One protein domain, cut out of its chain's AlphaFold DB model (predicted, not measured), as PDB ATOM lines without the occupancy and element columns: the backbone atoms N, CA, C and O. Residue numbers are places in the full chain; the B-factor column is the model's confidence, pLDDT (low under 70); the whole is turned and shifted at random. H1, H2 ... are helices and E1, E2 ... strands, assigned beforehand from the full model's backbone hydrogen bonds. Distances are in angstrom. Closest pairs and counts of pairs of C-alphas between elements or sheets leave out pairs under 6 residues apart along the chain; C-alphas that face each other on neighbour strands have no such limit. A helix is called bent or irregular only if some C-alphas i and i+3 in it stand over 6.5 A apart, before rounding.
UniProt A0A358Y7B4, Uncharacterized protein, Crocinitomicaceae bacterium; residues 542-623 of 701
ATOM      1  N   THR A 542     165.482 125.502 133.305       60.09
ATOM      2  CA  THR A 542     164.591 124.451 133.830       60.09
ATOM      3  C   THR A 542     163.588 123.789 132.866       60.09
ATOM      4  O   THR A 542     162.737 124.470 132.299       60.09
ATOM      5  N   PRO A 543     163.586 122.442 132.750       69.62
ATOM      6  CA  PRO A 543     162.590 121.743 131.951       69.62
ATOM      7  C   PRO A 543     161.216 121.842 132.620       69.62
ATOM      8  O   PRO A 543     161.032 121.435 133.769       69.62
ATOM      9  N   ALA A 544     160.243 122.338 131.872       79.12
ATOM     10  CA  ALA A 544     158.854 122.354 132.282       79.12
ATOM     11  C   ALA A 544     157.997 121.590 131.278       79.12
ATOM     12  O   ALA A 544     158.318 121.508 130.089       79.12
ATOM     13  N   LEU A 545     156.904 121.014 131.759       85.69
ATOM     14  CA  LEU A 545     155.901 120.393 130.914       85.69
ATOM     15  C   LEU A 545     154.679 121.305 130.883       85.69
ATOM     16  O   LEU A 545     153.992 121.459 131.890       85.69
ATOM     17  N   ILE A 546     154.422 121.930 129.741       88.00
ATOM     18  CA  ILE A 546     153.199 122.701 129.526       88.00
ATOM     19  C   ILE A 546     152.097 121.762 129.051       88.00
ATOM     20  O   ILE A 546     152.367 120.787 128.347       88.00
ATOM     21  N   PHE A 547     150.853 122.044 129.414       89.75
ATOM     22  CA  PHE A 547     149.717 121.243 128.971       89.75
ATOM     23  C   PHE A 547     148.582 122.093 128.425       89.75
ATOM     24  O   PHE A 547     148.395 123.241 128.825       89.75
ATOM     25  N   GLN A 548     147.828 121.506 127.500       91.44
ATOM     26  CA  GLN A 548     146.648 122.082 126.865       91.44
ATOM     27  C   GLN A 548     145.547 121.021 126.821       91.44
ATOM     28  O   GLN A 548     145.388 120.298 125.840       91.44
ATOM     29  N   LEU A 549     144.798 120.892 127.913       92.00
ATOM     30  CA  LEU A 549     143.798 119.841 128.101       92.00
ATOM     31  C   LEU A 549     142.404 120.360 127.713       92.00
ATOM     32  O   LEU A 549     141.900 121.272 128.368       92.00
ATOM     33  N   PRO A 550     141.727 119.800 126.693       92.88
ATOM     34  CA  PRO A 550     140.389 120.249 126.315       92.88
ATOM     35  C   PRO A 550     139.388 120.018 127.449       92.88
ATOM     36  O   PRO A 550     139.193 118.883 127.890       92.88
ATOM     37  N   HIS A 551     138.705 121.077 127.885       91.00
ATOM     38  CA  HIS A 551     137.763 121.036 129.006       91.00
ATOM     39  C   HIS A 551     136.697 119.946 128.828       91.00
ATOM     40  O   HIS A 551     136.368 119.235 129.770       91.00
ATOM     41  N   VAL A 552     136.216 119.746 127.595       91.12
ATOM     42  CA  VAL A 552     135.211 118.726 127.240       91.12
ATOM     43  C   VAL A 552     135.616 117.292 127.599       91.12
ATOM     44  O   VAL A 552     134.744 116.462 127.838       91.12
ATOM     45  N   TYR A 553     136.916 116.989 127.661       90.19
ATOM     46  CA  TYR A 553     137.417 115.660 128.018       90.19
ATOM     47  C   TYR A 553     137.828 115.544 129.488       90.19
ATOM     48  O   TYR A 553     137.841 114.436 130.022       90.19
ATOM     49  N   TYR A 554     138.122 116.666 130.147       92.00
ATOM     50  CA  TYR A 554     138.648 116.733 131.514       92.00
ATOM     51  C   TYR A 554     137.734 117.549 132.445       92.00
ATOM     52  O   TYR A 554     138.207 118.322 133.274       92.00
ATOM     53  N   ILE A 555     136.415 117.402 132.287       89.06
ATOM     54  CA  ILE A 555     135.398 118.129 133.064       89.06
ATOM     55  C   ILE A 555     135.616 117.898 134.566       89.06
ATOM     56  O   ILE A 555     135.686 116.749 134.999       89.06
ATOM     57  N   GLY A 556     135.687 118.986 135.340       85.31
ATOM     58  CA  GLY A 556     135.828 118.949 136.798       85.31
ATOM     59  C   GLY A 556     137.267 118.801 137.306       85.31
ATOM     60  O   GLY A 556     137.461 118.572 138.503       85.31
ATOM     61  N   LEU A 557     138.281 118.951 136.439       87.69
ATOM     62  CA  LEU A 557     139.701 118.883 136.814       87.69
ATOM     63  C   LEU A 557     140.074 119.897 137.909       87.69
ATOM     64  O   LEU A 557     140.823 119.555 138.823       87.69
ATOM     65  N   GLU A 558     139.510 121.108 137.886       84.69
ATOM     66  CA  GLU A 558     139.749 122.145 138.903       84.69
ATOM     67  C   GLU A 558     139.199 121.777 140.290       84.69
ATOM     68  O   GLU A 558     139.676 122.284 141.303       84.69
ATOM     69  N   ARG A 559     138.215 120.872 140.341       86.12
ATOM     70  CA  ARG A 559     137.610 120.351 141.578       86.12
ATOM     71  C   ARG A 559     138.159 118.982 141.970       86.12
ATOM     72  O   ARG A 559     137.673 118.400 142.934       86.12
ATOM     73  N   GLN A 560     139.137 118.467 141.220       83.06
ATOM     74  CA  GLN A 560     139.652 117.102 141.340       83.06
ATOM     75  C   GLN A 560     138.536 116.039 141.271       83.06
ATOM     76  O   GLN A 560     138.552 115.046 142.000       83.06
ATOM     77  N   ASP A 561     137.541 116.251 140.402       85.19
ATOM     78  CA  ASP A 561     136.381 115.365 140.279       85.19
ATOM     79  C   ASP A 561     136.762 114.004 139.668       85.19
ATOM     80  O   ASP A 561     136.938 113.841 138.460       85.19
ATOM     81  N   THR A 562     136.868 112.994 140.533       86.12
ATOM     82  CA  THR A 562     137.216 111.615 140.157       86.12
ATOM     83  C   THR A 562     136.089 110.835 139.465       86.12
ATOM     84  O   THR A 562     136.312 109.681 139.083       86.12
ATOM     85  N   SER A 563     134.896 111.419 139.277       87.06
ATOM     86  CA  SER A 563     133.806 110.787 138.516       87.06
ATOM     87  C   SER A 563     134.099 110.716 137.011       87.06
ATOM     88  O   SER A 563     133.651 109.785 136.337       87.06
ATOM     89  N   ASN A 564     134.916 111.637 136.483       90.06
ATOM     90  CA  ASN A 564     135.427 111.580 135.116       90.06
ATOM     91  C   ASN A 564     136.653 110.652 135.043       90.06
ATOM     92  O   ASN A 564     137.672 110.880 135.700       90.06
ATOM     93  N   ILE A 565     136.583 109.621 134.193       88.25
ATOM     94  CA  ILE A 565     137.632 108.597 134.087       88.25
ATOM     95  C   ILE A 565     138.992 109.160 133.643       88.25
ATOM     96  O   ILE A 565     140.023 108.706 134.141       88.25
ATOM     97  N   ARG A 566     139.007 110.186 132.780       89.44
ATOM     98  CA  ARG A 566     140.239 110.840 132.311       89.44
ATOM     99  C   ARG A 566     140.863 111.714 133.387       89.44
ATOM    100  O   ARG A 566     142.080 111.710 133.531       89.44
ATOM    101  N   VAL A 567     140.044 112.425 134.164       91.25
ATOM    102  CA  VAL A 567     140.515 113.225 135.310       91.25
ATOM    103  C   VAL A 567     141.081 112.306 136.390       91.25
ATOM    104  O   VAL A 567     142.192 112.533 136.862       91.25
ATOM    105  N   LYS A 568     140.380 111.213 136.719       91.81
ATOM    106  CA  LYS A 568     140.850 110.204 137.678       91.81
ATOM    107  C   LYS A 568     142.176 109.562 137.252       91.81
ATOM    108  O   LYS A 568     143.079 109.446 138.076       91.81
ATOM    109  N   SER A 569     142.293 109.167 135.982       91.69
ATOM    110  CA  SER A 569     143.523 108.606 135.403       91.69
ATOM    111  C   SER A 569     144.690 109.597 135.475       91.69
ATOM    112  O   SER A 569     145.756 109.264 135.991       91.69
ATOM    113  N   LEU A 570     144.470 110.843 135.040       91.94
ATOM    114  CA  LEU A 570     145.493 111.885 135.056       91.94
ATOM    115  C   LEU A 570     145.963 112.218 136.480       91.94
ATOM    116  O   LEU A 570     147.167 112.262 136.718       91.94
ATOM    117  N   LEU A 571     145.048 112.415 137.435       91.00
ATOM    118  CA  LEU A 571     145.405 112.707 138.830       91.00
ATOM    119  C   LEU A 571     146.210 111.569 139.464       91.00
ATOM    120  O   LEU A 571     147.189 111.839 140.155       91.00
ATOM    121  N   HIS A 572     145.858 110.311 139.171       90.62
ATOM    122  CA  HIS A 572     146.622 109.154 139.640       90.62
ATOM    123  C   HIS A 572     148.056 109.149 139.088       90.62
ATOM    124  O   HIS A 572     149.007 108.897 139.831       90.62
ATOM    125  N   ILE A 573     148.233 109.480 137.804       90.50
ATOM    126  CA  ILE A 573     149.560 109.589 137.183       90.50
ATOM    127  C   ILE A 573     150.365 110.722 137.831       90.50
ATOM    128  O   ILE A 573     151.513 110.508 138.225       90.50
ATOM    129  N   LEU A 574     149.772 111.908 137.986       89.06
ATOM    130  CA  LEU A 574     150.434 113.067 138.592       89.06
ATOM    131  C   LEU A 574     150.867 112.789 140.039       89.06
ATOM    132  O   LEU A 574     152.001 113.099 140.405       89.06
ATOM    133  N   GLU A 575     150.011 112.142 140.833       88.88
ATOM    134  CA  GLU A 575     150.328 111.714 142.199       88.88
ATOM    135  C   GLU A 575     151.473 110.692 142.214       88.88
ATOM    136  O   GLU A 575     152.433 110.856 142.971       88.88
ATOM    137  N   SER A 576     151.438 109.697 141.318       87.12
ATOM    138  CA  SER A 576     152.482 108.665 141.215       87.12
ATOM    139  C   SER A 576     153.863 109.239 140.879       87.12
ATOM    140  O   SER A 576     154.884 108.720 141.331       87.12
ATOM    141  N   MET A 577     153.896 110.344 140.127       84.00
ATOM    142  CA  MET A 577     155.118 111.040 139.714       84.00
ATOM    143  C   MET A 577     155.504 112.188 140.658       84.00
ATOM    144  O   MET A 577     156.549 112.818 140.467       84.00
ATOM    145  N   ASN A 578     154.687 112.465 141.682       86.38
ATOM    146  CA  ASN A 578     154.814 113.629 142.561       86.38
ATOM    147  C   ASN A 578     154.893 114.953 141.767       86.38
ATOM    148  O   ASN A 578     155.709 115.833 142.064       86.38
ATOM    149  N   TRP A 579     154.081 115.065 140.715       88.38
ATOM    150  CA  TRP A 579     153.937 116.264 139.893       88.38
ATOM    151  C   TRP A 579     152.762 117.092 140.392       88.38
ATOM    152  O   TRP A 579     151.660 116.581 140.584       88.38
ATOM    153  N   LYS A 580     152.998 118.387 140.593       83.62
ATOM    154  CA  LYS A 580     151.957 119.339 140.977       83.62
ATOM    155  C   LYS A 580     151.574 120.164 139.758       83.62
ATOM    156  O   LYS A 580     152.449 120.642 139.044       83.62
ATOM    157  N   LEU A 581     150.271 120.297 139.531       79.31
ATOM    158  CA  LEU A 581     149.739 121.299 138.617       79.31
ATOM    159  C   LEU A 581     149.866 122.642 139.334       79.31
ATOM    160  O   LEU A 581     149.379 122.760 140.459       79.31
ATOM    161  N   ASP A 582     150.550 123.600 138.714       74.94
ATOM    162  CA  ASP A 582     150.664 124.957 139.248       74.94
ATOM    163  C   ASP A 582     149.312 125.701 139.076       74.94
ATOM    164  O   ASP A 582     148.287 125.295 139.625       74.94
ATOM    165  N   GLU A 583     149.265 126.786 138.298       79.19
ATOM    166  CA  GLU A 583     148.028 127.528 138.021       79.19
ATOM    167  C   GLU A 583     147.278 126.943 136.812       79.19
ATOM    168  O   GLU A 583     147.738 127.036 135.675       79.19
ATOM    169  N   LEU A 584     146.091 126.379 137.053       81.31
ATOM    170  CA  LEU A 584     145.146 125.969 136.011       81.31
ATOM    171  C   LEU A 584     144.379 127.190 135.483       81.31
ATOM    172  O   LEU A 584     143.536 127.751 136.184       81.31
ATOM    173  N   LYS A 585     144.633 127.577 134.232       87.75
ATOM    174  CA  LYS A 585     143.898 128.643 133.531       87.75
ATOM    175  C   LYS A 585     142.965 128.029 132.495       87.75
ATOM    176  O   LYS A 585     143.411 127.253 131.658       87.75
ATOM    177  N   LEU A 586     141.674 128.350 132.551       86.12
ATOM    178  CA  LEU A 586     140.695 127.907 131.554       86.12
ATOM    179  C   LEU A 586     140.454 129.034 130.547       86.12
ATOM    180  O   LEU A 586     139.779 130.011 130.860       86.12
ATOM    181  N   GLU A 587     140.970 128.877 129.331       88.19
ATOM    182  CA  GLU A 587     140.802 129.840 128.239       88.19
ATOM    183  C   GLU A 587     140.290 129.119 126.989       88.19
ATOM    184  O   GLU A 587     140.799 128.065 126.611       88.19
ATOM    185  N   ASN A 588     139.248 129.664 126.348       87.62
ATOM    186  CA  ASN A 588     138.651 129.117 125.119       87.62
ATOM    187  C   ASN A 588     138.309 127.611 125.182       87.62
ATOM    188  O   ASN A 588     138.429 126.892 124.192       87.62
ATOM    189  N   GLY A 589     137.881 127.117 126.350       88.00
ATOM    190  CA  GLY A 589     137.529 125.706 126.540       88.00
ATOM    191  C   GLY A 589     138.727 124.756 126.664       88.00
ATOM    192  O   GLY A 589     138.555 123.546 126.512       88.00
ATOM    193  N   ILE A 590     139.925 125.270 126.950       90.50
ATOM    194  CA  ILE A 590     141.150 124.491 127.163       90.50
ATOM    195  C   ILE A 590     141.749 124.877 128.516       90.50
ATOM    196  O   ILE A 590     141.981 126.055 128.787       90.50
ATOM    197  N   TYR A 591     142.016 123.886 129.364       91.69
ATOM    198  CA  TYR A 591     142.843 124.076 130.549       91.69
ATOM    199  C   TYR A 591     144.309 124.162 130.136       91.69
ATOM    200  O   TYR A 591     144.835 123.248 129.496       91.69
ATOM    201  N   GLN A 592     144.967 125.238 130.540       90.38
ATOM    202  CA  GLN A 592     146.384 125.476 130.335       90.38
ATOM    203  C   GLN A 592     147.100 125.585 131.674       90.38
ATOM    204  O   GLN A 592     146.546 126.086 132.653       90.38
ATOM    205  N   GLY A 593     148.345 125.134 131.697       87.50
ATOM    206  CA  GLY A 593     149.212 125.268 132.854       87.50
ATOM    207  C   GLY A 593     150.576 124.647 132.605       87.50
ATOM    208  O   GLY A 593     150.873 124.151 131.513       87.50
ATOM    209  N   GLU A 594     151.408 124.693 133.636       88.12
ATOM    210  CA  GLU A 594     152.783 124.215 133.614       88.12
ATOM    211  C   GLU A 594     153.018 123.255 134.789       88.12
ATOM    212  O   GLU A 594     152.431 123.402 135.864       88.12
ATOM    213  N   ILE A 595     153.858 122.249 134.561       87.75
ATOM    214  CA  ILE A 595     154.395 121.351 135.581       87.75
ATOM    215  C   ILE A 595     155.907 121.532 135.584       87.75
ATOM    216  O   ILE A 595     156.592 121.170 134.620       87.75
ATOM    217  N   LYS A 596     156.442 122.052 136.689       84.06
ATOM    218  CA  LYS A 596     157.890 122.121 136.898       84.06
ATOM    219  C   LYS A 596     158.446 120.726 137.131       84.06
ATOM    220  O   LYS A 596     158.065 120.040 138.082       84.06
ATOM    221  N   LEU A 597     159.365 120.306 136.270       79.38
ATOM    222  CA  LEU A 597     159.985 118.994 136.378       79.38
ATOM    223  C   LEU A 597     161.237 119.078 137.253       79.38
ATOM    224  O   LEU A 597     161.984 120.055 137.217       79.38
ATOM    225  N   LYS A 598     161.497 118.017 138.025       75.06
ATOM    226  CA  LYS A 598     162.758 117.884 138.774       75.06
ATOM    227  C   LYS A 598     163.966 117.707 137.851       75.06
ATOM    228  O   LYS A 598     165.069 118.064 138.238       75.06
ATOM    229  N   ASP A 599     163.748 117.141 136.666       76.81
ATOM    230  CA  ASP A 599     164.768 116.794 135.678       76.81
ATOM    231  C   ASP A 599     164.136 116.712 134.272       76.81
ATOM    232  O   ASP A 599     162.914 116.754 134.121       76.81
ATOM    233  N   TYR A 600     164.972 116.629 133.235       78.75
ATOM    234  CA  TYR A 600     164.545 116.594 131.831       78.75
ATOM    235  C   TYR A 600     163.769 115.317 131.482       78.75
ATOM    236  O   TYR A 600     164.052 114.248 132.004       78.75
ATOM    237  N   LEU A 601     162.810 115.426 130.564       80.81
ATOM    238  CA  LEU A 601     161.981 114.326 130.067       80.81
ATOM    239  C   LEU A 601     162.079 114.236 128.551       80.81
ATOM    240  O   LEU A 601     161.974 115.254 127.880       80.81
ATOM    241  N   THR A 602     162.197 113.036 127.989       83.00
ATOM    242  CA  THR A 602     162.018 112.860 126.540       83.00
ATOM    243  C   THR A 602     160.547 112.677 126.188       83.00
ATOM    244  O   THR A 602     159.741 112.239 127.013       83.00
ATOM    245  N   TYR A 603     160.195 112.934 124.929       83.12
ATOM    246  CA  TYR A 603     158.848 112.702 124.410       83.12
ATOM    247  C   TYR A 603     158.396 111.246 124.597       83.12
ATOM    248  O   TYR A 603     157.244 110.997 124.939       83.12
ATOM    249  N   SER A 604     159.299 110.270 124.450       84.06
ATOM    250  CA  SER A 604     158.970 108.853 124.660       84.06
ATOM    251  C   SER A 604     158.546 108.549 126.100       84.06
ATOM    252  O   SER A 604     157.634 107.756 126.319       84.06
ATOM    253  N   LEU A 605     159.187 109.185 127.086       87.44
ATOM    254  CA  LEU A 605     158.837 109.025 128.495       87.44
ATOM    255  C   LEU A 605     157.539 109.763 128.826       87.44
ATOM    256  O   LEU A 605     156.719 109.214 129.554       87.44
ATOM    257  N   ILE A 606     157.311 110.942 128.238       87.62
ATOM    258  CA  ILE A 606     156.025 111.653 128.321       87.62
ATOM    259  C   ILE A 606     154.900 110.731 127.826       87.62
ATOM    260  O   ILE A 606     153.951 110.487 128.562       87.62
ATOM    261  N   GLN A 607     155.048 110.130 126.643       87.69
ATOM    262  CA  GLN A 607     154.085 109.164 126.094       87.69
ATOM    263  C   GLN A 607     153.891 107.942 126.997       87.69
ATOM    264  O   GLN A 607     152.762 107.523 127.241       87.69
ATOM    265  N   LYS A 608     154.979 107.385 127.541       88.00
ATOM    266  CA  LYS A 608     154.919 106.217 128.425       88.00
ATOM    267  C   LYS A 608     154.171 106.505 129.730       88.00
ATOM    268  O   LYS A 608     153.353 105.690 130.140       88.00
ATOM    269  N   TYR A 609     154.495 107.611 130.399       87.94
ATOM    270  CA  TYR A 609     153.953 107.917 131.724       87.94
ATOM    271  C   TYR A 609     152.554 108.534 131.657       87.94
ATOM    272  O   TYR A 609     151.722 108.209 132.496       87.94
ATOM    273  N   LEU A 610     152.271 109.384 130.664       90.56
ATOM    274  CA  LEU A 610     150.971 110.051 130.531       90.56
ATOM    275  C   LEU A 610     149.968 109.275 129.667       90.56
ATOM    276  O   LEU A 610     148.784 109.608 129.680       90.56
ATOM    277  N   GLY A 611     150.401 108.247 128.930       89.25
ATOM    278  CA  GLY A 611     149.522 107.386 128.137       89.25
ATOM    279  C   GLY A 611     148.642 108.183 127.171       89.25
ATOM    280  O   GLY A 611     149.132 108.997 126.391       89.25
ATOM    281  N   GLU A 612     147.323 107.991 127.251       88.81
ATOM    282  CA  GLU A 612     146.351 108.708 126.410       88.81
ATOM    283  C   GLU A 612     146.336 110.233 126.615       88.81
ATOM    284  O   GLU A 612     145.845 110.962 125.751       88.81
ATOM    285  N   HIS A 613     146.876 110.731 127.731       92.44
ATOM    286  CA  HIS A 613     146.935 112.161 128.027       92.44
ATOM    287  C   HIS A 613     148.113 112.852 127.332       92.44
ATOM    288  O   HIS A 613     148.090 114.068 127.161       92.44
ATOM    289  N   ALA A 614     149.133 112.100 126.912       89.81
ATOM    290  CA  ALA A 614     150.417 112.637 126.469       89.81
ATOM    291  C   ALA A 614     150.333 113.581 125.258       89.81
ATOM    292  O   ALA A 614     151.160 114.478 125.131       89.81
ATOM    293  N   SER A 615     149.331 113.419 124.388       88.56
ATOM    294  CA  SER A 615     149.098 114.288 123.221       88.56
ATOM    295  C   SER A 615     148.788 115.747 123.579       88.56
ATOM    296  O   SER A 615     148.895 116.614 122.715       88.56
ATOM    297  N   PHE A 616     148.426 116.012 124.835       91.50
ATOM    298  CA  PHE A 616     148.102 117.341 125.354       91.50
ATOM    299  C   PHE A 616     149.237 117.971 126.166       91.50
ATOM    300  O   PHE A 616     149.053 119.063 126.699       91.50
ATOM    301  N   PHE A 617     150.379 117.293 126.299       89.31
ATOM    302  CA  PHE A 617     151.530 117.772 127.055       89.31
ATOM    303  C   PHE A 617     152.715 118.020 126.123       89.31
ATOM    304  O   PHE A 617     153.065 117.178 125.294       89.31
ATOM    305  N   TYR A 618     153.372 119.161 126.299       82.69
ATOM    306  CA  TYR A 618     154.517 119.584 125.504       82.69
ATOM    307  C   TYR A 618     155.662 119.998 126.417       82.69
ATOM    308  O   TYR A 618     155.463 120.581 127.481       82.69
ATOM    309  N   GLN A 619     156.887 119.700 125.999       79.31
ATOM    310  CA  GLN A 619     158.067 120.136 126.727       79.31
ATOM    311  C   GLN A 619     158.397 121.591 126.394       79.31
ATOM    312  O   GLN A 619     158.451 121.975 125.226       79.31
ATOM    313  N   LYS A 620     158.692 122.372 127.429       74.06
ATOM    314  CA  LYS A 620     159.223 123.729 127.348       74.06
ATOM    315  C   LYS A 620     160.650 123.727 127.903       74.06
ATOM    316  O   LYS A 620     160.892 123.244 129.008       74.06
ATOM    317  N   LEU A 621     161.586 124.238 127.107       65.31
ATOM    318  CA  LEU A 621     162.965 124.521 127.509       65.31
ATOM    319  C   LEU A 621     163.126 126.039 127.504       65.31
ATOM    320  O   LEU A 621     162.972 126.659 126.449       65.31
ATOM    321  N   GLU A 622     163.388 126.655 128.655       55.94
ATOM    322  CA  GLU A 622     163.670 128.091 128.694       55.94
ATOM    323  C   GLU A 622     165.043 128.350 128.054       55.94
ATOM    324  O   GLU A 622     166.028 127.684 128.375       55.94
ATOM    325  N   GLY A 623     165.096 129.277 127.088       53.94
ATOM    326  CA  GLY A 623     166.327 129.676 126.389       53.94
ATOM    327  C   GLY A 623     166.391 129.356 124.889       53.94
ATOM    328  O   GLY A 623     167.215 129.936 124.194       53.94
TER     329      GLY A 623
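This is residues 542 to 623 of the 701 residues of an uncharacterized protein of Crocinitomicaceae bacterium (UniProt A0A358Y7B4). A strongly twisted antiparallel sheet, order E2, E3, E1, E4, has two helices on one side: H2 near E1 and E4, and H1 beside H2, off the sheet. The printed part has 82 residues, with E1, H1, E2, E3, H2, E4 along the chain; it is mixed, helices and strands, and compact, radius of gyration of the C-alphas 12.1 A, spans 35 by 25 by 19 A.

Find E1, residues 542 to 550, from C-alpha 542 at (164.591, 124.451, 133.830), 25.7 A long. E2 is 585 to 587, 6.2 A; E3 590 to 596, 19.5 A; E4 617 to 622, 16.0 A, ending at (163.670, 128.091, 128.694). H1 is 565 to 576, 16.5 A; H2 603 to 616, 11.7 A, irregular: C-alphas 609 and 612 are 9.3 A apart.

Look for N 547 and O 593, 3.0 A, between E1 and E3; N 546 and O 618, 2.8 A, between E1 and E4; N 585 and O 592, 2.9 A, in hairpin E2 and E3: each within hydrogen-bond range. E1, H1, E2 and E3, H2, E4 are split strand-helix-strand units, two same-way strands with a helix between in the chain and another strand between in the sheet; both crossovers are right-handed. H2 is on the sheet, height 5.7 A, over none of its strands. H1 touches H2 with residues 570 to 573 alone, closest C-alphas Ile 573 and Leu 610, 6.8 A, at a shallow tilt of 31 degrees, opposite ways. Every O i to N i+4 pair is within range in H1, 5 of 10 in H2.

The farthest C-alphas, Ser 563 and Gly 623, are 39.5 A apart. The printed part has no cut; residues 551 to 564 make the long link. pLDDT is under 70 at 542 to 543 and 621 to 623.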